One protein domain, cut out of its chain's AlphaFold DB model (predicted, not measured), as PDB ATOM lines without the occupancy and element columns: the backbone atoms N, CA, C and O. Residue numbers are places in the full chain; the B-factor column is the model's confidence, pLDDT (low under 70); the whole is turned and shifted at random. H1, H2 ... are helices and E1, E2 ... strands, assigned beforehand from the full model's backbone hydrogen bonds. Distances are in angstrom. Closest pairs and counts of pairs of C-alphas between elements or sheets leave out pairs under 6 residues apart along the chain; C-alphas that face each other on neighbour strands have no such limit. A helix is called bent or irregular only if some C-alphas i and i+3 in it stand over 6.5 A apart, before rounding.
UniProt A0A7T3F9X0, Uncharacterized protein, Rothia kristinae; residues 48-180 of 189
ATOM      1  N   ALA A  48     138.543 142.081  75.661       94.31
ATOM      2  CA  ALA A  48     138.194 142.486  77.024       94.31
ATOM      3  C   ALA A  48     138.926 141.657  78.097       94.31
ATOM      4  O   ALA A  48     139.211 142.163  79.176       94.31
ATOM      5  N   ALA A  49     139.290 140.404  77.792       95.12
ATOM      6  CA  ALA A  49     140.030 139.531  78.700       95.12
ATOM      7  C   ALA A  49     141.492 139.968  78.913       95.12
ATOM      8  O   ALA A  49     142.201 139.360  79.705       95.12
ATOM      9  N   LYS A  50     141.961 141.014  78.229       95.31
ATOM     10  CA  LYS A  50     143.302 141.579  78.431       95.31
ATOM     11  C   LYS A  50     143.339 142.689  79.478       95.31
ATOM     12  O   LYS A  50     144.378 143.314  79.672       95.31
ATOM     13  N   GLU A  51     142.213 142.967  80.124       96.00
ATOM     14  CA  GLU A  51     142.104 143.979  81.167       96.00
ATOM     15  C   GLU A  51     141.947 143.322  82.543       96.00
ATOM     16  O   GLU A  51     141.197 142.353  82.698       96.00
ATOM     17  N   GLU A  52     142.618 143.885  83.555       94.50
ATOM     18  CA  GLU A  52     142.505 143.469  84.961       94.50
ATOM     19  C   GLU A  52     141.191 143.989  85.577       94.50
ATOM     20  O   GLU A  52     141.167 144.806  86.498       94.50
ATOM     21  N   THR A  53     140.063 143.569  85.013       93.00
ATOM     22  CA  THR A  53     138.722 143.961  85.450       93.00
ATOM     23  C   THR A  53     137.824 142.741  85.598       93.00
ATOM     24  O   THR A  53     138.082 141.681  85.024       93.00
ATOM     25  N   PHE A  54     136.723 142.890  86.335       90.06
ATOM     26  CA  PHE A  54     135.731 141.823  86.466       90.06
ATOM     27  C   PHE A  54     135.110 141.442  85.111       90.06
ATOM     28  O   PHE A  54     134.872 140.268  84.833       90.06
ATOM     29  N   ASP A  55     134.880 142.421  84.229       91.31
ATOM     30  CA  ASP A  55     134.468 142.159  82.847       91.31
ATOM     31  C   ASP A  55     135.545 141.420  82.045       91.31
ATOM     32  O   ASP A  55     135.206 140.519  81.277       91.31
ATOM     33  N   GLY A  56     136.824 141.708  82.292       93.88
ATOM     34  CA  GLY A  56     137.934 140.942  81.735       93.88
ATOM     35  C   GLY A  56     137.955 139.487  82.202       93.88
ATOM     36  O   GLY A  56     138.039 138.588  81.369       93.88
ATOM     37  N   ALA A  57     137.766 139.226  83.497       93.75
ATOM     38  CA  ALA A  57     137.674 137.863  84.024       93.75
ATOM     39  C   ALA A  57     136.450 137.103  83.473       93.75
ATOM     40  O   ALA A  57     136.551 135.933  83.103       93.75
ATOM     41  N   LYS A  58     135.295 137.772  83.327       91.88
ATOM     42  CA  LYS A  58     134.115 137.199  82.647       91.88
ATOM     43  C   LYS A  58     134.399 136.868  81.182       91.88
ATOM     44  O   LYS A  58     133.972 135.824  80.697       91.88
ATOM     45  N   ALA A  59     135.110 137.741  80.472       94.06
ATOM     46  CA  ALA A  59     135.496 137.501  79.088       94.06
ATOM     47  C   ALA A  59     136.503 136.345  78.974       94.06
ATOM     48  O   ALA A  59     136.383 135.503  78.085       94.06
ATOM     49  N   PHE A  60     137.448 136.247  79.909       95.88
ATOM     50  CA  PHE A  60     138.362 135.113  80.021       95.88
ATOM     51  C   PHE A  60     137.620 133.790  80.251       95.88
ATOM     52  O   PHE A  60     137.975 132.779  79.651       95.88
ATOM     53  N   MET A  61     136.539 133.793  81.036       94.62
ATOM     54  CA  MET A  61     135.736 132.586  81.255       94.62
ATOM     55  C   MET A  61     135.128 132.001  79.982       94.62
ATOM     56  O   MET A  61     134.988 130.780  79.890       94.62
ATOM     57  N   GLN A  62     134.814 132.834  78.988       93.94
ATOM     58  CA  GLN A  62     134.390 132.346  77.676       93.94
ATOM     59  C   GLN A  62     135.522 131.557  77.002       93.94
ATOM     60  O   GLN A  62     135.308 130.427  76.567       93.94
ATOM     61  N   TYR A  63     136.743 132.102  76.999       96.62
ATOM     62  CA  TYR A  63     137.920 131.413  76.464       96.62
ATOM     63  C   TYR A  63     138.216 130.100  77.200       96.62
ATOM     64  O   TYR A  63     138.502 129.085  76.561       96.62
ATOM     65  N   TRP A  64     138.121 130.101  78.533       97.06
ATOM     66  CA  TRP A  64     138.301 128.898  79.344       97.06
ATOM     67  C   TRP A  64     137.285 127.814  78.981       97.06
ATOM     68  O   TRP A  64     137.673 126.686  78.675       97.06
ATOM     69  N   GLN A  65     135.993 128.160  78.953       96.44
ATOM     70  CA  GLN A  65     134.933 127.228  78.581       96.44
ATOM     71  C   GLN A  65     135.184 126.636  77.191       96.44
ATOM     72  O   GLN A  65     135.108 125.420  77.016       96.44
ATOM     73  N   ASP A  66     135.498 127.476  76.206       97.00
ATOM     74  CA  ASP A  66     135.726 127.029  74.832       97.00
ATOM     75  C   ASP A  66     136.967 126.132  74.739       97.00
ATOM     76  O   ASP A  66     136.951 125.128  74.030       97.00
ATOM     77  N   SER A  67     138.008 126.418  75.523       97.88
ATOM     78  CA  SER A  67     139.219 125.595  75.608       97.88
ATOM     79  C   SER A  67     138.973 124.224  76.233       97.88
ATOM     80  O   SER A  67     139.465 123.219  75.716       97.88
ATOM     81  N   VAL A  68     138.180 124.152  77.308       96.25
ATOM     82  CA  VAL A  68     137.791 122.872  77.920       96.25
ATOM     83  C   VAL A  68     136.891 122.080  76.972       96.25
ATOM     84  O   VAL A  68     137.106 120.885  76.783       96.25
ATOM     85  N   GLN A  69     135.921 122.725  76.318       96.94
ATOM     86  CA  GLN A  69     135.072 122.061  75.325       96.94
ATOM     87  C   GLN A  69     135.872 121.573  74.112       96.94
ATOM     88  O   GLN A  69     135.599 120.485  73.606       96.94
ATOM     89  N   TYR A  70     136.866 122.336  73.649       97.69
ATOM     90  CA  TYR A  70     137.768 121.910  72.580       97.69
ATOM     91  C   TYR A  70     138.544 120.657  72.987       97.69
ATOM     92  O   TYR A  70     138.555 119.673  72.246       97.69
ATOM     93  N   LEU A  71     139.120 120.649  74.193       97.50
ATOM     94  CA  LEU A  71     139.799 119.483  74.752       97.50
ATOM     95  C   LEU A  71     138.869 118.269  74.845       97.50
ATOM     96  O   LEU A  71     139.244 117.183  74.411       97.50
ATOM     97  N   VAL A  72     137.649 118.430  75.362       96.19
ATOM     98  CA  VAL A  72     136.687 117.320  75.470       96.19
ATOM     99  C   VAL A  72     136.363 116.725  74.100       96.19
ATOM    100  O   VAL A  72     136.227 115.510  74.004       96.19
ATOM    101  N   GLN A  73     136.285 117.543  73.047       97.25
ATOM    102  CA  GLN A  73     135.905 117.114  71.694       97.25
ATOM    103  C   GLN A  73     137.053 116.587  70.828       97.25
ATOM    104  O   GLN A  73     136.807 115.864  69.864       97.25
ATOM    105  N   THR A  74     138.291 116.979  71.121       96.88
ATOM    106  CA  THR A  74     139.452 116.682  70.263       96.88
ATOM    107  C   THR A  74     140.543 115.888  70.973       96.88
ATOM    108  O   THR A  74     141.420 115.323  70.322       96.88
ATOM    109  N   GLY A  75     140.521 115.860  72.306       96.62
ATOM    110  CA  GLY A  75     141.613 115.342  73.122       96.62
ATOM    111  C   GLY A  75     142.828 116.261  73.174       96.62
ATOM    112  O   GLY A  75     143.863 115.850  73.694       96.62
ATOM    113  N   ASP A  76     142.735 117.481  72.648       97.06
ATOM    114  CA  ASP A  76     143.849 118.413  72.570       97.06
ATOM    115  C   ASP A  76     143.689 119.569  73.565       97.06
ATOM    116  O   ASP A  76     142.738 120.348  73.514       97.06
ATOM    117  N   LYS A  77     144.643 119.674  74.495       95.50
ATOM    118  CA  LYS A  77     144.638 120.684  75.560       95.50
ATOM    119  C   LYS A  77     145.442 121.941  75.221       95.50
ATOM    120  O   LYS A  77     145.608 122.782  76.102       95.50
ATOM    121  N   GLN A  78     145.950 122.094  73.995       96.50
ATOM    122  CA  GLN A  78     146.875 123.180  73.642       96.50
ATOM    123  C   GLN A  78     146.328 124.585  73.936       96.50
ATOM    124  O   GLN A  78     147.094 125.450  74.340       96.50
ATOM    125  N   TYR A  79     145.016 124.802  73.799       96.62
ATOM    126  CA  TYR A  79     144.377 126.097  74.076       96.62
ATOM    127  C   TYR A  79     144.044 126.288  75.561       96.62
ATOM    128  O   TYR A  79     144.019 127.408  76.063       96.62
ATOM    129  N   MET A  80     143.865 125.195  76.301       95.94
ATOM    130  CA  MET A  80     143.634 125.238  77.744       95.94
ATOM    131  C   MET A  80     144.920 125.575  78.510       95.94
ATOM    132  O   MET A  80     144.871 126.307  79.491       95.94
ATOM    133  N   LEU A  81     146.076 125.061  78.074       95.56
ATOM    134  CA  LEU A  81     147.342 125.215  78.804       95.56
ATOM    135  C   LEU A  81     147.773 126.677  79.044       95.56
ATOM    136  O   LEU A  81     148.172 126.961  80.168       95.56
ATOM    137  N   PRO A  82     147.667 127.614  78.079       94.44
ATOM    138  CA  PRO A  82     147.975 129.027  78.313       94.44
ATOM    139  C   PRO A  82     147.083 129.714  79.353       94.44
ATOM    140  O   PRO A  82     147.459 130.760  79.866       94.44
ATOM    141  N   ALA A  83     145.907 129.153  79.650       95.62
ATOM    142  CA  ALA A  83     145.012 129.650  80.692       95.62
ATOM    143  C   ALA A  83     145.347 129.091  82.083       95.62
ATOM    144  O   ALA A  83     144.675 129.454  83.044       95.62
ATOM    145  N   ILE A  84     146.337 128.204  82.213       96.06
ATOM    146  CA  ILE A  84     146.785 127.673  83.503       96.06
ATOM    147  C   ILE A  84     147.924 128.530  84.040       96.06
ATOM    148  O   ILE A  84     148.826 128.914  83.297       96.06
ATOM    149  N   ASP A  85     147.883 128.797  85.342       94.62
ATOM    150  CA  ASP A  85     148.920 129.541  86.047       94.62
ATOM    151  C   ASP A  85     150.302 128.882  85.840       94.62
ATOM    152  O   ASP A  85     150.479 127.703  86.177       94.62
ATOM    153  N   PRO A  86     151.297 129.609  85.292       93.19
ATOM    154  CA  PRO A  86     152.642 129.080  85.084       93.19
ATOM    155  C   PRO A  86     153.362 128.716  86.391       93.19
ATOM    156  O   PRO A  86     154.306 127.925  86.348       93.19
ATOM    157  N   GLU A  87     152.931 129.242  87.542       91.69
ATOM    158  CA  GLU A  87     153.436 128.845  88.860       91.69
ATOM    159  C   GLU A  87     152.818 127.522  89.356       91.69
ATOM    160  O   GLU A  87     153.352 126.893  90.272       91.69
ATOM    161  N   ASN A  88     151.737 127.047  88.721       90.62
ATOM    162  CA  ASN A  88     151.079 125.771  89.012       90.62
ATOM    163  C   ASN A  88     150.819 124.923  87.742       90.62
ATOM    164  O   ASN A  88     149.681 124.532  87.456       90.62
ATOM    165  N   PRO A  89     151.865 124.550  86.980       90.19
ATOM    166  CA  PRO A  89     151.697 123.841  85.710       90.19
ATOM    167  C   PRO A  89     151.077 122.443  85.879       90.19
ATOM    168  O   PRO A  89     150.413 121.944  84.968       90.19
ATOM    169  N   GLY A  90     151.245 121.823  87.054       90.50
ATOM    170  CA  GLY A  90     150.672 120.514  87.378       90.50
ATOM    171  C   GLY A  90     149.141 120.508  87.408       90.50
ATOM    172  O   GLY A  90     148.531 119.461  87.200       90.50
ATOM    173  N   TYR A  91     148.492 121.665  87.578       90.62
ATOM    174  CA  TYR A  91     147.034 121.755  87.489       90.62
ATOM    175  C   TYR A  91     146.521 121.375  86.090       90.62
ATOM    176  O   TYR A  91     145.520 120.670  85.951       90.62
ATOM    177  N   GLY A  92     147.271 121.723  85.038       90.81
ATOM    178  CA  GLY A  92     146.964 121.327  83.662       90.81
ATOM    179  C   GLY A  92     147.060 119.815  83.408       90.81
ATOM    180  O   GLY A  92     146.567 119.332  82.382       90.81
ATOM    181  N   ASP A  93     147.677 119.047  84.312       91.31
ATOM    182  CA  ASP A  93     147.764 117.589  84.214       91.31
ATOM    183  C   ASP A  93     146.520 116.868  84.728       91.31
ATOM    184  O   ASP A  93     146.257 115.744  84.294       91.31
ATOM    185  N   LEU A  94     145.693 117.530  85.545       89.75
ATOM    186  CA  LEU A  94     144.393 116.999  85.973       89.75
ATOM    187  C   LEU A  94     143.459 116.729  84.783       89.75
ATOM    188  O   LEU A  94     142.595 115.860  84.850       89.75
ATOM    189  N   PHE A  95     143.694 117.407  83.658       92.50
ATOM    190  CA  PHE A  95     142.939 117.258  82.416       92.50
ATOM    191  C   PHE A  95     143.529 116.207  81.455       92.50
ATOM    192  O   PHE A  95     142.916 115.880  80.438       92.50
ATOM    193  N   ASN A  96     144.694 115.616  81.759       92.88
ATOM    194  CA  ASN A  96     145.294 114.545  80.946       92.88
ATOM    195  C   ASN A  96     144.380 113.331  80.701       92.88
ATOM    196  O   ASN A  96     144.454 112.762  79.605       92.88
ATOM    197  N   PRO A  97     143.518 112.904  81.649       91.81
ATOM    198  CA  PRO A  97     142.563 111.830  81.405       91.81
ATOM    199  C   PRO A  97     141.647 112.069  80.196       91.81
ATOM    200  O   PRO A  97     141.333 111.101  79.507       91.81
ATOM    201  N   LEU A  98     141.307 113.323  79.867       92.69
ATOM    202  CA  LEU A  98     140.446 113.665  78.721       92.69
ATOM    203  C   LEU A  98     141.099 113.385  77.358       92.69
ATOM    204  O   LEU A  98     140.406 113.256  76.357       92.69
ATOM    205  N   GLN A  99     142.423 113.218  77.307       95.19
ATOM    206  CA  GLN A  99     143.131 112.847  76.076       95.19
ATOM    207  C   GLN A  99     143.116 111.333  75.821       95.19
ATOM    208  O   GLN A  99     143.393 110.885  74.708       95.19
ATOM    209  N   LYS A 100     142.871 110.519  76.862       94.19
ATOM    210  CA  LYS A 100     142.976 109.053  76.778       94.19
ATOM    211  C   LYS A 100     142.026 108.442  75.739       94.19
ATOM    212  O   LYS A 100     142.521 107.608  74.983       94.19
ATOM    213  N   PRO A 101     140.739 108.849  75.638       94.62
ATOM    214  CA  PRO A 101     139.844 108.366  74.585       94.62
ATOM    215  C   PRO A 101     140.464 108.463  73.188       94.62
ATOM    216  O   PRO A 101     140.576 107.474  72.468       94.62
ATOM    217  N   TYR A 102     140.993 109.634  72.849       95.62
ATOM    218  CA  TYR A 102     141.516 109.929  71.518       95.62
ATOM    219  C   TYR A 102     142.784 109.132  71.186       95.62
ATOM    220  O   TYR A 102     142.981 108.731  70.042       95.62
ATOM    221  N   LYS A 103     143.601 108.795  72.193       94.81
ATOM    222  CA  LYS A 103     144.748 107.878  72.033       94.81
ATOM    223  C   LYS A 103     144.321 106.436  71.731       94.81
ATOM    224  O   LYS A 103     145.106 105.682  71.164       94.81
ATOM    225  N   ASN A 104     143.089 106.070  72.080       95.19
ATOM    226  CA  ASN A 104     142.510 104.743  71.879       95.19
ATOM    227  C   ASN A 104     141.550 104.680  70.677       95.19
ATOM    228  O   ASN A 104     140.797 103.714  70.561       95.19
ATOM    229  N   ASN A 105     141.552 105.682  69.785       95.50
ATOM    230  CA  ASN A 105     140.569 105.824  68.699       95.50
ATOM    231  C   ASN A 105     139.108 105.871  69.201       95.50
ATOM    232  O   ASN A 105     138.202 105.325  68.568       95.50
ATOM    233  N   GLN A 106     138.899 106.509  70.351       97.62
ATOM    234  CA  GLN A 106     137.595 106.769  70.959       97.62
ATOM    235  C   GLN A 106     137.317 108.277  71.005       97.62
ATOM    236  O   GLN A 106     138.237 109.090  70.908       97.62
ATOM    237  N   TRP A 107     136.053 108.652  71.170       98.00
ATOM    238  CA  TRP A 107     135.599 110.037  71.252       98.00
ATOM    239  C   TRP A 107     134.379 110.175  72.158       98.00
ATOM    240  O   TRP A 107     133.702 109.195  72.471       98.00
ATOM    241  N   ILE A 108     134.120 111.404  72.592       96.62
ATOM    242  CA  ILE A 108     133.011 111.735  73.487       96.62
ATOM    243  C   ILE A 108     131.859 112.308  72.659       96.62
ATOM    244  O   ILE A 108     132.067 113.222  71.861       96.62
ATOM    245  N   VAL A 109     130.656 111.769  72.849       97.12
ATOM    246  CA  VAL A 109     129.400 112.276  72.283       97.12
ATOM    247  C   VAL A 109     128.634 113.007  73.382       97.12
ATOM    248  O   VAL A 109     128.441 112.463  74.466       97.12
ATOM    249  N   ASP A 110     128.205 114.236  73.086       94.19
ATOM    250  CA  ASP A 110     127.532 115.140  74.028       94.19
ATOM    251  C   ASP A 110     128.340 115.353  75.335       94.19
ATOM    252  O   ASP A 110     129.573 115.326  75.318       94.19
ATOM    253  N   GLY A 111     127.690 115.692  76.452       90.50
ATOM    254  CA  GLY A 111     128.358 115.874  77.746       90.50
ATOM    255  C   GLY A 111     129.417 116.980  77.798       90.50
ATOM    256  O   GLY A 111     130.397 116.867  78.543       90.50
ATOM    257  N   LEU A 112     129.253 118.047  77.011       94.06
ATOM    258  CA  LEU A 112     130.144 119.207  77.053       94.06
ATOM    259  C   LEU A 112     129.869 120.055  78.306       94.06
ATOM    260  O   LEU A 112     128.706 120.345  78.599       94.06
ATOM    261  N   PRO A 113     130.910 120.467  79.051       92.56
ATOM    262  CA  PRO A 113     130.735 121.362  80.180       92.56
ATOM    263  C   PRO A 113     130.456 122.788  79.698       92.56
ATOM    264  O   PRO A 113     131.068 123.284  78.752       92.56
ATOM    265  N   THR A 114     129.565 123.465  80.407       94.62
ATOM    266  CA  THR A 114     129.297 124.897  80.277       94.62
ATOM    267  C   THR A 114     129.482 125.566  81.633       94.62
ATOM    268  O   THR A 114     129.304 124.934  82.672       94.62
ATOM    269  N   TYR A 115     129.864 126.836  81.628       93.25
ATOM    270  CA  TYR A 115     130.126 127.633  82.815       93.25
ATOM    271  C   TYR A 115     129.332 128.929  82.726       93.25
ATOM    272  O   TYR A 115     129.403 129.665  81.742       93.25
ATOM    273  N   ARG A 116     128.593 129.244  83.786       91.88
ATOM    274  CA  ARG A 116     127.904 130.524  83.933       91.88
ATOM    275  C   ARG A 116     128.547 131.309  85.063       91.88
ATOM    276  O   ARG A 116     128.530 130.855  86.198       91.88
ATOM    277  N   VAL A 117     129.062 132.498  84.770       89.69
ATOM    278  CA  VAL A 117     129.543 133.410  85.817       89.69
ATOM    279  C   VAL A 117     128.353 134.001  86.573       89.69
ATOM    280  O   VAL A 117     127.341 134.348  85.954       89.69
ATOM    281  N   GLU A 118     128.469 134.125  87.895       84.31
ATOM    282  CA  GLU A 118     127.443 134.767  88.718       84.31
ATOM    283  C   GLU A 118     127.218 136.220  88.267       84.31
ATOM    284  O   GLU A 118     128.121 137.056  88.292       84.31
ATOM    285  N   ARG A 119     125.996 136.525  87.806       64.94
ATOM    286  CA  ARG A 119     125.701 137.759  87.051       64.94
ATOM    287  C   ARG A 119     125.854 139.032  87.885       64.94
ATOM    288  O   ARG A 119     126.217 140.069  87.337       64.94
ATOM    289  N   ASN A 120     125.557 138.931  89.178       67.38
ATOM    290  CA  ASN A 120     125.639 140.024  90.146       67.38
ATOM    291  C   ASN A 120     126.821 139.848  91.110       67.38
ATOM    292  O   ASN A 120     126.869 140.531  92.130       67.38
ATOM    293  N   GLY A 121     127.718 138.898  90.836       60.75
ATOM    294  CA  GLY A 121     128.858 138.641  91.702       60.75
ATOM    295  C   GLY A 121     129.843 139.807  91.673       60.75
ATOM    296  O   GLY A 121     130.094 140.386  90.618       60.75
ATOM    297  N   GLU A 122     130.420 140.119  92.828       64.88
ATOM    298  CA  GLU A 122     131.729 140.759  92.895       64.88
ATOM    299  C   GLU A 122     132.775 139.646  92.992       64.88
ATOM    300  O   GLU A 122     132.530 138.593  93.584       64.88
ATOM    301  N   TRP A 123     133.934 139.844  92.372       73.00
ATOM    302  CA  TRP A 123     135.093 139.021  92.689       73.00
ATOM    303  C   TRP A 123     135.692 139.444  94.028       73.00
ATOM    304  O   TRP A 123     135.777 140.628  94.359       73.00
ATOM    305  N   GLU A 124     136.136 138.467  94.796       79.69
ATOM    306  CA  GLU A 124     136.838 138.720  96.048       79.69
ATOM    307  C   GLU A 124     138.337 138.553  95.828       79.69
ATOM    308  O   GLU A 124     138.762 137.878  94.887       79.69
ATOM    309  N   ARG A 125     139.152 139.150  96.703       82.75
ATOM    310  CA  ARG A 125     140.596 138.912  96.704       82.75
ATOM    311  C   ARG A 125     141.008 138.237  97.999       82.75
ATOM    312  O   ARG A 125     140.997 138.861  99.057       82.75
ATOM    313  N   VAL A 126     141.390 136.969  97.905       79.44
ATOM    314  CA  VAL A 126     141.808 136.142  99.044       79.44
ATOM    315  C   VAL A 126     143.214 135.641  98.761       79.44
ATOM    316  O   VAL A 126     143.485 135.118  97.685       79.44
ATOM    317  N   GLU A 127     144.132 135.872  99.703       79.81
ATOM    318  CA  GLU A 127     145.547 135.478  99.575       79.81
ATOM    319  C   GLU A 127     146.213 135.979  98.274       79.81
ATOM    320  O   GLU A 127     147.091 135.339  97.705       79.81
ATOM    321  N   GLY A 128     145.787 137.150  97.786       83.19
ATOM    322  CA  GLY A 128     146.319 137.768  96.568       83.19
ATOM    323  C   GLY A 128     145.669 137.296  95.263       83.19
ATOM    324  O   GLY A 128     145.835 137.994  94.261       83.19
ATOM    325  N   LYS A 129     144.873 136.220  95.293       88.44
ATOM    326  CA  LYS A 129     144.148 135.654  94.144       88.44
ATOM    327  C   LYS A 129     142.757 136.266  94.003       88.44
ATOM    328  O   LYS A 129     142.113 136.569  95.006       88.44
ATOM    329  N   TYR A 130     142.283 136.408  92.770       92.56
ATOM    330  CA  TYR A 130     140.896 136.758  92.469       92.56
ATOM    331  C   TYR A 130     140.019 135.508  92.558       92.56
ATOM    332  O   TYR A 130     140.349 134.491  91.957       92.56
ATOM    333  N   ILE A 131     138.900 135.570  93.277       91.81
ATOM    334  CA  ILE A 131     137.924 134.478  93.337       91.81
ATOM    335  C   ILE A 131     136.743 134.812  92.434       91.81
ATOM    336  O   ILE A 131     136.041 135.800  92.657       91.81
ATOM    337  N   LEU A 132     136.508 133.962  91.435       91.00
ATOM    338  CA  LEU A 132     135.353 134.043  90.551       91.00
ATOM    339  C   LEU A 132     134.392 132.883  90.818       91.00
ATOM    340  O   LEU A 132     134.758 131.717  90.681       91.00
ATOM    341  N   HIS A 133     133.150 133.213  91.161       90.75
ATOM    342  CA  HIS A 133     132.086 132.232  91.337       90.75
ATOM    343  C   HIS A 133     131.453 131.891  89.989       90.75
ATOM    344  O   HIS A 133     130.948 132.768  89.274       90.75
ATOM    345  N   VAL A 134     131.471 130.607  89.646       91.56
ATOM    346  CA  VAL A 134     130.868 130.089  88.417       91.56
ATOM    347  C   VAL A 134     129.955 128.922  88.738       91.56
ATOM    348  O   VAL A 134     130.139 128.232  89.730       91.56
ATOM    349  N   TYR A 135     128.983 128.682  87.874       91.81
ATOM    350  CA  TYR A 135     128.106 127.526  87.936       91.81
ATOM    351  C   TYR A 135     128.434 126.644  86.747       91.81
ATOM    352  O   TYR A 135     128.204 127.048  85.603       91.81
ATOM    353  N   GLN A 136     129.002 125.475  87.011       92.19
ATOM    354  CA  GLN A 136     129.219 124.466  85.992       92.19
ATOM    355  C   GLN A 136     127.891 123.771  85.686       92.19
ATOM    356  O   GLN A 136     127.105 123.515  86.588       92.19
ATOM    357  N   SER A 137     127.636 123.486  84.415       92.38
ATOM    358  CA  SER A 137     126.559 122.624  83.932       92.38
ATOM    359  C   SER A 137     127.146 121.605  82.970       92.38
ATOM    360  O   SER A 137     127.936 121.967  82.098       92.38
ATOM    361  N   ARG A 138     126.748 120.340  83.082       91.25
ATOM    362  CA  ARG A 138     127.115 119.292  82.127       91.25
ATOM    363  C   ARG A 138     125.908 118.386  81.918       91.25
ATOM    364  O   ARG A 138     125.178 118.107  82.857       91.25
ATOM    365  N   THR A 139     125.653 117.969  80.687       92.06
ATOM    366  CA  THR A 139     124.695 116.884  80.443       92.06
ATOM    367  C   THR A 139     125.412 115.551  80.550       92.06
ATOM    368  O   THR A 139     126.643 115.501  80.513       92.06
ATOM    369  N   ASP A 140     124.657 114.464  80.586       93.56
ATOM    370  CA  ASP A 140     125.245 113.165  80.285       93.56
ATOM    371  C   ASP A 140     125.833 113.162  78.870       93.56
ATOM    372  O   ASP A 140     125.422 113.927  77.983       93.56
ATOM    373  N   GLY A 141     126.844 112.326  78.698       94.75
ATOM    374  CA  GLY A 141     127.470 112.037  77.423       94.75
ATOM    375  C   GLY A 141     127.816 110.561  77.336       94.75
ATOM    376  O   GLY A 141     127.535 109.772  78.235       94.75
ATOM    377  N   GLU A 142     128.460 110.182  76.247       97.44
ATOM    378  CA  GLU A 142     128.809 108.793  75.983       97.44
ATOM    379  C   GLU A 142     130.225 108.704  75.431       97.44
ATOM    380  O   GLU A 142     130.664 109.546  74.642       97.44
ATOM    381  N   LEU A 143     130.938 107.650  75.815       97.56
ATOM    382  CA  LEU A 143     132.212 107.295  75.216       97.56
ATOM    383  C   LEU A 143     131.960 106.319  74.067       97.56
ATOM    384  O   LEU A 143     131.404 105.239  74.267       97.56
ATOM    385  N   TRP A 144     132.412 106.674  72.870       98.31
ATOM    386  CA  TRP A 144     132.269 105.870  71.660       98.31
ATOM    387  C   TRP A 144     133.625 105.502  71.081       98.31
ATOM    388  O   TRP A 144     134.598 106.237  71.214       98.31
ATOM    389  N   GLY A 145     133.694 104.352  70.421       97.12
ATOM    390  CA  GLY A 145     134.819 103.961  69.583       97.12
ATOM    391  C   GLY A 145     134.325 103.317  68.296       97.12
ATOM    392  O   GLY A 145     133.130 103.122  68.087       97.12
ATOM    393  N   THR A 146     135.251 102.900  67.436       93.31
ATOM    394  CA  THR A 146     134.909 102.274  66.144       93.31
ATOM    395  C   THR A 146     134.094 100.981  66.267       93.31
ATOM    396  O   THR A 146     133.483 100.546  65.296       93.31
ATOM    397  N   SER A 147     134.104 100.343  67.440       94.12
ATOM    398  CA  SER A 147     133.346  99.119  67.735       94.12
ATOM    399  C   SER A 147     131.964  99.380  68.348       94.12
ATOM    400  O   SER A 147     131.262  98.421  68.658       94.12
ATOM    401  N   GLY A 148     131.573 100.646  68.513       96.62
ATOM    402  CA  GLY A 148     130.324 101.063  69.144       96.62
ATOM    403  C   GLY A 148     130.542 101.765  70.485       96.62
ATOM    404  O   GLY A 148     131.647 102.221  70.797       96.62
ATOM    405  N   LYS A 149     129.464 101.857  71.269       97.62
ATOM    406  CA  LYS A 149     129.469 102.478  72.596       97.62
ATOM    407  C   LYS A 149     130.400 101.717  73.538       97.62
ATOM    408  O   LYS A 149     130.360 100.489  73.606       97.62
ATOM    409  N   VAL A 150     131.233 102.466  74.247       97.56
ATOM    410  CA  VAL A 150     132.230 101.961  75.195       97.56
ATOM    411  C   VAL A 150     131.735 102.140  76.622       97.56
ATOM    412  O   VAL A 150     131.846 101.206  77.409       97.56
ATOM    413  N   ASP A 151     131.214 103.325  76.944       96.69
ATOM    414  CA  ASP A 151     130.789 103.667  78.300       96.69
ATOM    415  C   ASP A 151     129.782 104.826  78.309       96.69
ATOM    416  O   ASP A 151     129.671 105.582  77.336       96.69
ATOM    417  N   ASP A 152     129.084 104.973  79.427       95.88
ATOM    418  CA  ASP A 152     128.281 106.144  79.764       95.88
ATOM    419  C   ASP A 152     129.136 107.148  80.549       95.88
ATOM    420  O   ASP A 152     129.913 106.781  81.430       95.88
ATOM    421  N   ILE A 153     129.009 108.436  80.235       91.38
ATOM    422  CA  ILE A 153     129.706 109.512  80.942       91.38
ATOM    423  C   ILE A 153     128.667 110.332  81.697       91.38
ATOM    424  O   ILE A 153     127.947 111.134  81.100       91.38
ATOM    425  N   GLY A 154     128.633 110.161  83.018       87.12
ATOM    426  CA  GLY A 154     127.790 110.961  83.899       87.12
ATOM    427  C   GLY A 154     128.140 112.447  83.827       87.12
ATOM    428  O   GLY A 154     129.313 112.843  83.834       87.12
ATOM    429  N   GLY A 155     127.109 113.275  83.740       81.44
ATOM    430  CA  GLY A 155     127.235 114.723  83.800       81.44
ATOM    431  C   GLY A 155     126.041 115.420  84.436       81.44
ATOM    432  O   GLY A 155     126.229 116.533  84.913       81.44
ATOM    433  N   HIS A 156     124.863 114.788  84.496       79.88
ATOM    434  CA  HIS A 156     123.643 115.385  85.049       79.88
ATOM    435  C   HIS A 156     123.784 115.909  86.483       79.88
ATOM    436  O   HIS A 156     123.164 116.925  86.805       79.88
ATOM    437  N   ASP A 157     124.637 115.289  87.299       79.81
ATOM    438  CA  ASP A 157     124.929 115.757  88.658       79.81
ATOM    439  C   ASP A 157     125.503 117.170  88.633       79.81
ATOM    440  O   ASP A 157     125.147 118.016  89.443       79.81
ATOM    441  N   TYR A 158     126.285 117.505  87.607       76.94
ATOM    442  CA  TYR A 158     126.912 118.811  87.458       76.94
ATOM    443  C   TYR A 158     125.929 119.908  87.035       76.94
ATOM    444  O   TYR A 158     126.378 120.914  86.516       76.94
ATOM    445  N   ASN A 159     124.610 119.780  87.192       85.81
ATOM    446  CA  ASN A 159     123.658 120.779  86.708       85.81
ATOM    447  C   ASN A 159     123.591 122.047  87.582       85.81
ATOM    448  O   ASN A 159     122.791 122.154  88.508       85.81
ATOM    449  N   GLY A 160     124.373 123.062  87.209       86.81
ATOM    450  CA  GLY A 160     124.371 124.357  87.885       86.81
ATOM    451  C   GLY A 160     125.144 124.309  89.198       86.81
ATOM    452  O   GLY A 160     124.742 124.953  90.164       86.81
ATOM    453  N   GLN A 161     126.228 123.540  89.232       88.25
ATOM    454  CA  GLN A 161     127.037 123.351  90.421       88.25
ATOM    455  C   GLN A 161     128.004 124.509  90.637       88.25
ATOM    456  O   GLN A 161     128.798 124.815  89.743       88.25
ATOM    457  N   PRO A 162     127.923 125.191  91.789       89.31
ATOM    458  CA  PRO A 162     128.780 126.316  92.093       89.31
ATOM    459  C   PRO A 162     130.228 125.870  92.337       89.31
ATOM    460  O   PRO A 162     130.510 124.959  93.109       89.31
ATOM    461  N   GLN A 163     131.151 126.581  91.705       90.19
ATOM    462  CA  GLN A 163     132.593 126.419  91.823       90.19
ATOM    463  C   GLN A 163     133.248 127.774  92.066       90.19
ATOM    464  O   GLN A 163     132.769 128.816  91.610       90.19
ATOM    465  N   MET A 164     134.383 127.744  92.759       90.56
ATOM    466  CA  MET A 164     135.263 128.888  92.952       90.56
ATOM    467  C   MET A 164     136.503 128.728  92.081       90.56
ATOM    468  O   MET A 164     137.244 127.749  92.194       90.56
ATOM    469  N   LEU A 165     136.735 129.708  91.215       92.38
ATOM    470  CA  LEU A 165     137.934 129.808  90.396       92.38
ATOM    471  C   LEU A 165     138.901 130.774  91.058       92.38
ATOM    472  O   LEU A 165     138.569 131.940  91.251       92.38
ATOM    473  N   PHE A 166     140.098 130.290  91.363       93.50
ATOM    474  CA  PHE A 166     141.199 131.102  91.862       93.50
ATOM    475  C   PHE A 166     142.018 131.560  90.663       93.50
ATOM    476  O   PHE A 166     142.650 130.742  89.991       93.50
ATOM    477  N   LEU A 167     141.961 132.857  90.388       94.88
ATOM    478  CA  LEU A 167     142.550 133.492  89.220       94.88
ATOM    479  C   LEU A 167     143.684 134.440  89.610       94.88
ATOM    480  O   LEU A 167     143.651 135.075  90.668       94.88
ATOM    481  N   ASP A 168     144.618 134.620  88.686       95.31
ATOM    482  CA  ASP A 168     145.578 135.723  88.680       95.31
ATOM    483  C   ASP A 168     145.515 136.481  87.365       95.31
ATOM    484  O   ASP A 168     145.015 135.981  86.356       95.31
ATOM    485  N   PHE A 169     146.078 137.685  87.393       94.94
ATOM    486  CA  PHE A 169     146.313 138.489  86.210       94.94
ATOM    487  C   PHE A 169     147.814 138.743  86.061       94.94
ATOM    488  O   PHE A 169     148.420 139.424  86.889       94.94
ATOM    489  N   ILE A 170     148.419 138.168  85.021       94.25
ATOM    490  CA  ILE A 170     149.866 138.188  84.779       94.25
ATOM    491  C   ILE A 170     150.108 138.695  83.359       94.25
ATOM    492  O   ILE A 170     149.586 138.133  82.401       94.25
ATOM    493  N   ASP A 171     150.888 139.768  83.217       92.38
ATOM    494  CA  ASP A 171     151.317 140.314  81.920       92.38
ATOM    495  C   ASP A 171     150.178 140.479  80.892       92.38
ATOM    496  O   ASP A 171     150.320 140.146  79.714       92.38
ATOM    497  N   GLY A 172     149.019 140.978  81.333       93.06
ATOM    498  CA  GLY A 172     147.864 141.192  80.456       93.06
ATOM    499  C   GLY A 172     146.995 139.952  80.212       93.06
ATOM    500  O   GLY A 172     146.149 139.987  79.322       93.06
ATOM    501  N   HIS A 173     147.208 138.862  80.955       94.50
ATOM    502  CA  HIS A 173     146.497 137.599  80.779       94.50
ATOM    503  C   HIS A 173     145.923 137.098  82.102       94.50
ATOM    504  O   HIS A 173     146.614 137.027  83.118       94.50
ATOM    505  N   TRP A 174     144.656 136.701  82.067       96.62
ATOM    506  CA  TRP A 174     144.044 135.918  83.133       96.62
ATOM    507  C   TRP A 174     144.559 134.480  83.100       96.62
ATOM    508  O   TRP A 174     144.645 133.874  82.031       96.62
ATOM    509  N   VAL A 175     144.856 133.926  84.272       96.81
ATOM    510  CA  VAL A 175     145.242 132.521  84.443       96.81
ATOM    511  C   VAL A 175     144.492 131.888  85.610       96.81
ATOM    512  O   VAL A 175     144.125 132.567  86.566       96.81
ATOM    513  N   ILE A 176     144.262 130.580  85.527       95.50
ATOM    514  CA  ILE A 176     143.624 129.764  86.560       95.50
ATOM    515  C   ILE A 176     144.707 129.062  87.362       95.50
ATOM    516  O   ILE A 176     145.445 128.227  86.836       95.50
ATOM    517  N   ASN A 177     144.748 129.353  88.655       92.69
ATOM    518  CA  ASN A 177     145.594 128.644  89.601       92.69
ATOM    519  C   ASN A 177     144.958 127.313  90.026       92.69
ATOM    520  O   ASN A 177     145.623 126.276  90.024       92.69
ATOM    521  N   ARG A 178     143.666 127.345  90.382       90.38
ATOM    522  CA  ARG A 178     142.863 126.163  90.725       90.38
ATOM    523  C   ARG A 178     141.362 126.442  90.626       90.38
ATOM    524  O   ARG A 178     140.921 127.582  90.749       90.38
ATOM    525  N   ILE A 179     140.592 125.369  90.492       88.56
ATOM    526  CA  ILE A 179     139.136 125.332  90.668       88.56
ATOM    527  C   ILE A 179     138.864 124.499  91.914       88.56
ATOM    528  O   ILE A 179     139.457 123.427  92.064       88.56
ATOM    529  N   SER A 180     137.995 124.978  92.795       84.38
ATOM    530  CA  SER A 180     137.488 124.192  93.916       84.38
ATOM    531  C   SER A 180     135.970 124.182  93.913       84.38
ATOM    532  O   SER A 180     135.337 125.210  93.658       84.38
TER     533      SER A 180
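This is residues 48 to 180 of the 189 residues of an uncharacterized protein of Rothia kristinae (UniProt A0A7T3F9X0). One long helix, H1, lies in the hollow of a strongly twisted sheet of E2, E3, E4, E7 and E8 that curls round it, and a smaller sheet of E1, E5 and E6 sits at the last turn of H1 and makes one end of the elongated whole. H3 covers E1 of the smaller sheet, while the long link of residues 75 to 88 folds back beside H1 and leads to the short H2 near E8. The printed part has 133 residues with three named helices followed by eight named strands, H1 H2 H3 E1 E2 E3 E4 E5 E6 E7 E8, and its class is mixed, helices and strands. The neighbour strands are antiparallel; the smaller sheet has the order E1, E5, E6, and the larger is branched at E4. The whole is compact, with a radius of gyration of the C-alphas of 15.6 A, and spans 49 by 28 by 24 A.

H1, residues 54 to 74, is on the branched sheet of E2, residues 114 to 117, E3, residues 124 to 126, E4, residues 129 to 137, E7, residues 161 to 170, and E8, residues 173 to 180. This sheet curls round residues 54 to 69 of H1. The closest C-alphas of H1 and E2 are those of Gln 65 and Thr 114, 6.3 A apart; those of H1 and E8 are of Phe 60 and Trp 174, 6.5 A apart. H2, residues 89 to 93, only grazes this sheet, and its C-alpha of Tyr 91 is 6.9 A from that of Arg 178 in E8, the closest pair. H1 touches H3, residues 96 to 103, with residues 71 to 74 alone; the closest C-alphas are those of Val 72 and Leu 98, 6.2 A apart. They run the same way at a steep tilt of 35.4 degrees, only just past shallow. H3 is on the sheet of E1, residues 106 to 110, E5, residues 141 to 145, and E6, residues 148 to 153, at a height over the sheet of 8.7 A. H3 lies over E1, and the closest C-alphas of the two are those of Pro 101 and Trp 107, 5.6 A apart. H1 only grazes this smaller sheet, with residues 72 to 74. E1 and E5 have N 107 and O 144 within hydrogen-bond range at 2.8 A; in the hairpin of E5 and E6, N 141 and O 153 are 2.9 A apart. E2 and E3 lie on one side of E4, beside residues 134 to 137 and 129 to 131, and E7 lies on the other side. Within hydrogen-bond range are N 116 and O 135 across E2 and E4 at 2.9 A, N 131 and O 124 in the hairpin of E3 and E4 at 2.8 A, N 130 and O 167 across E4 and E7 at 2.8 A, and N 166 and O 178 in the hairpin of E7 and E8 at 2.9 A. Of the O i to N i+4 pairs, 15 of 17 are within hydrogen-bond range in H1, 0 of 1 in H2 and 1 of 4 in H3; of the O i to N i+3 pairs, 2 of 2 are in H2 and 4 of 5 in H3.

H1 runs 30.1 A from C-alpha 54 at (135.731, 141.823, 86.466) to C-alpha 74 at (139.452, 116.682, 70.263). H2 measures 7.5 A and H3 11.1 A; H3 is only just irregular, with C-alphas 98 and 101 6.7 A apart. E4 measures 24.2 A and E7 27.8 A. E8 measures 20.8 A, bends by 52 degrees at residue 177 and ends with C-alpha 180 at (137.488, 124.192, 93.916).

The two C-alphas farthest apart are those of Gly 128 and Ser 147, 49.9 A. The printed part has no cut. The link from H1 to H2, 14 residues, is long. Mean pLDDT of the printed part is 91.8, and residues 119 to 122 are under 70.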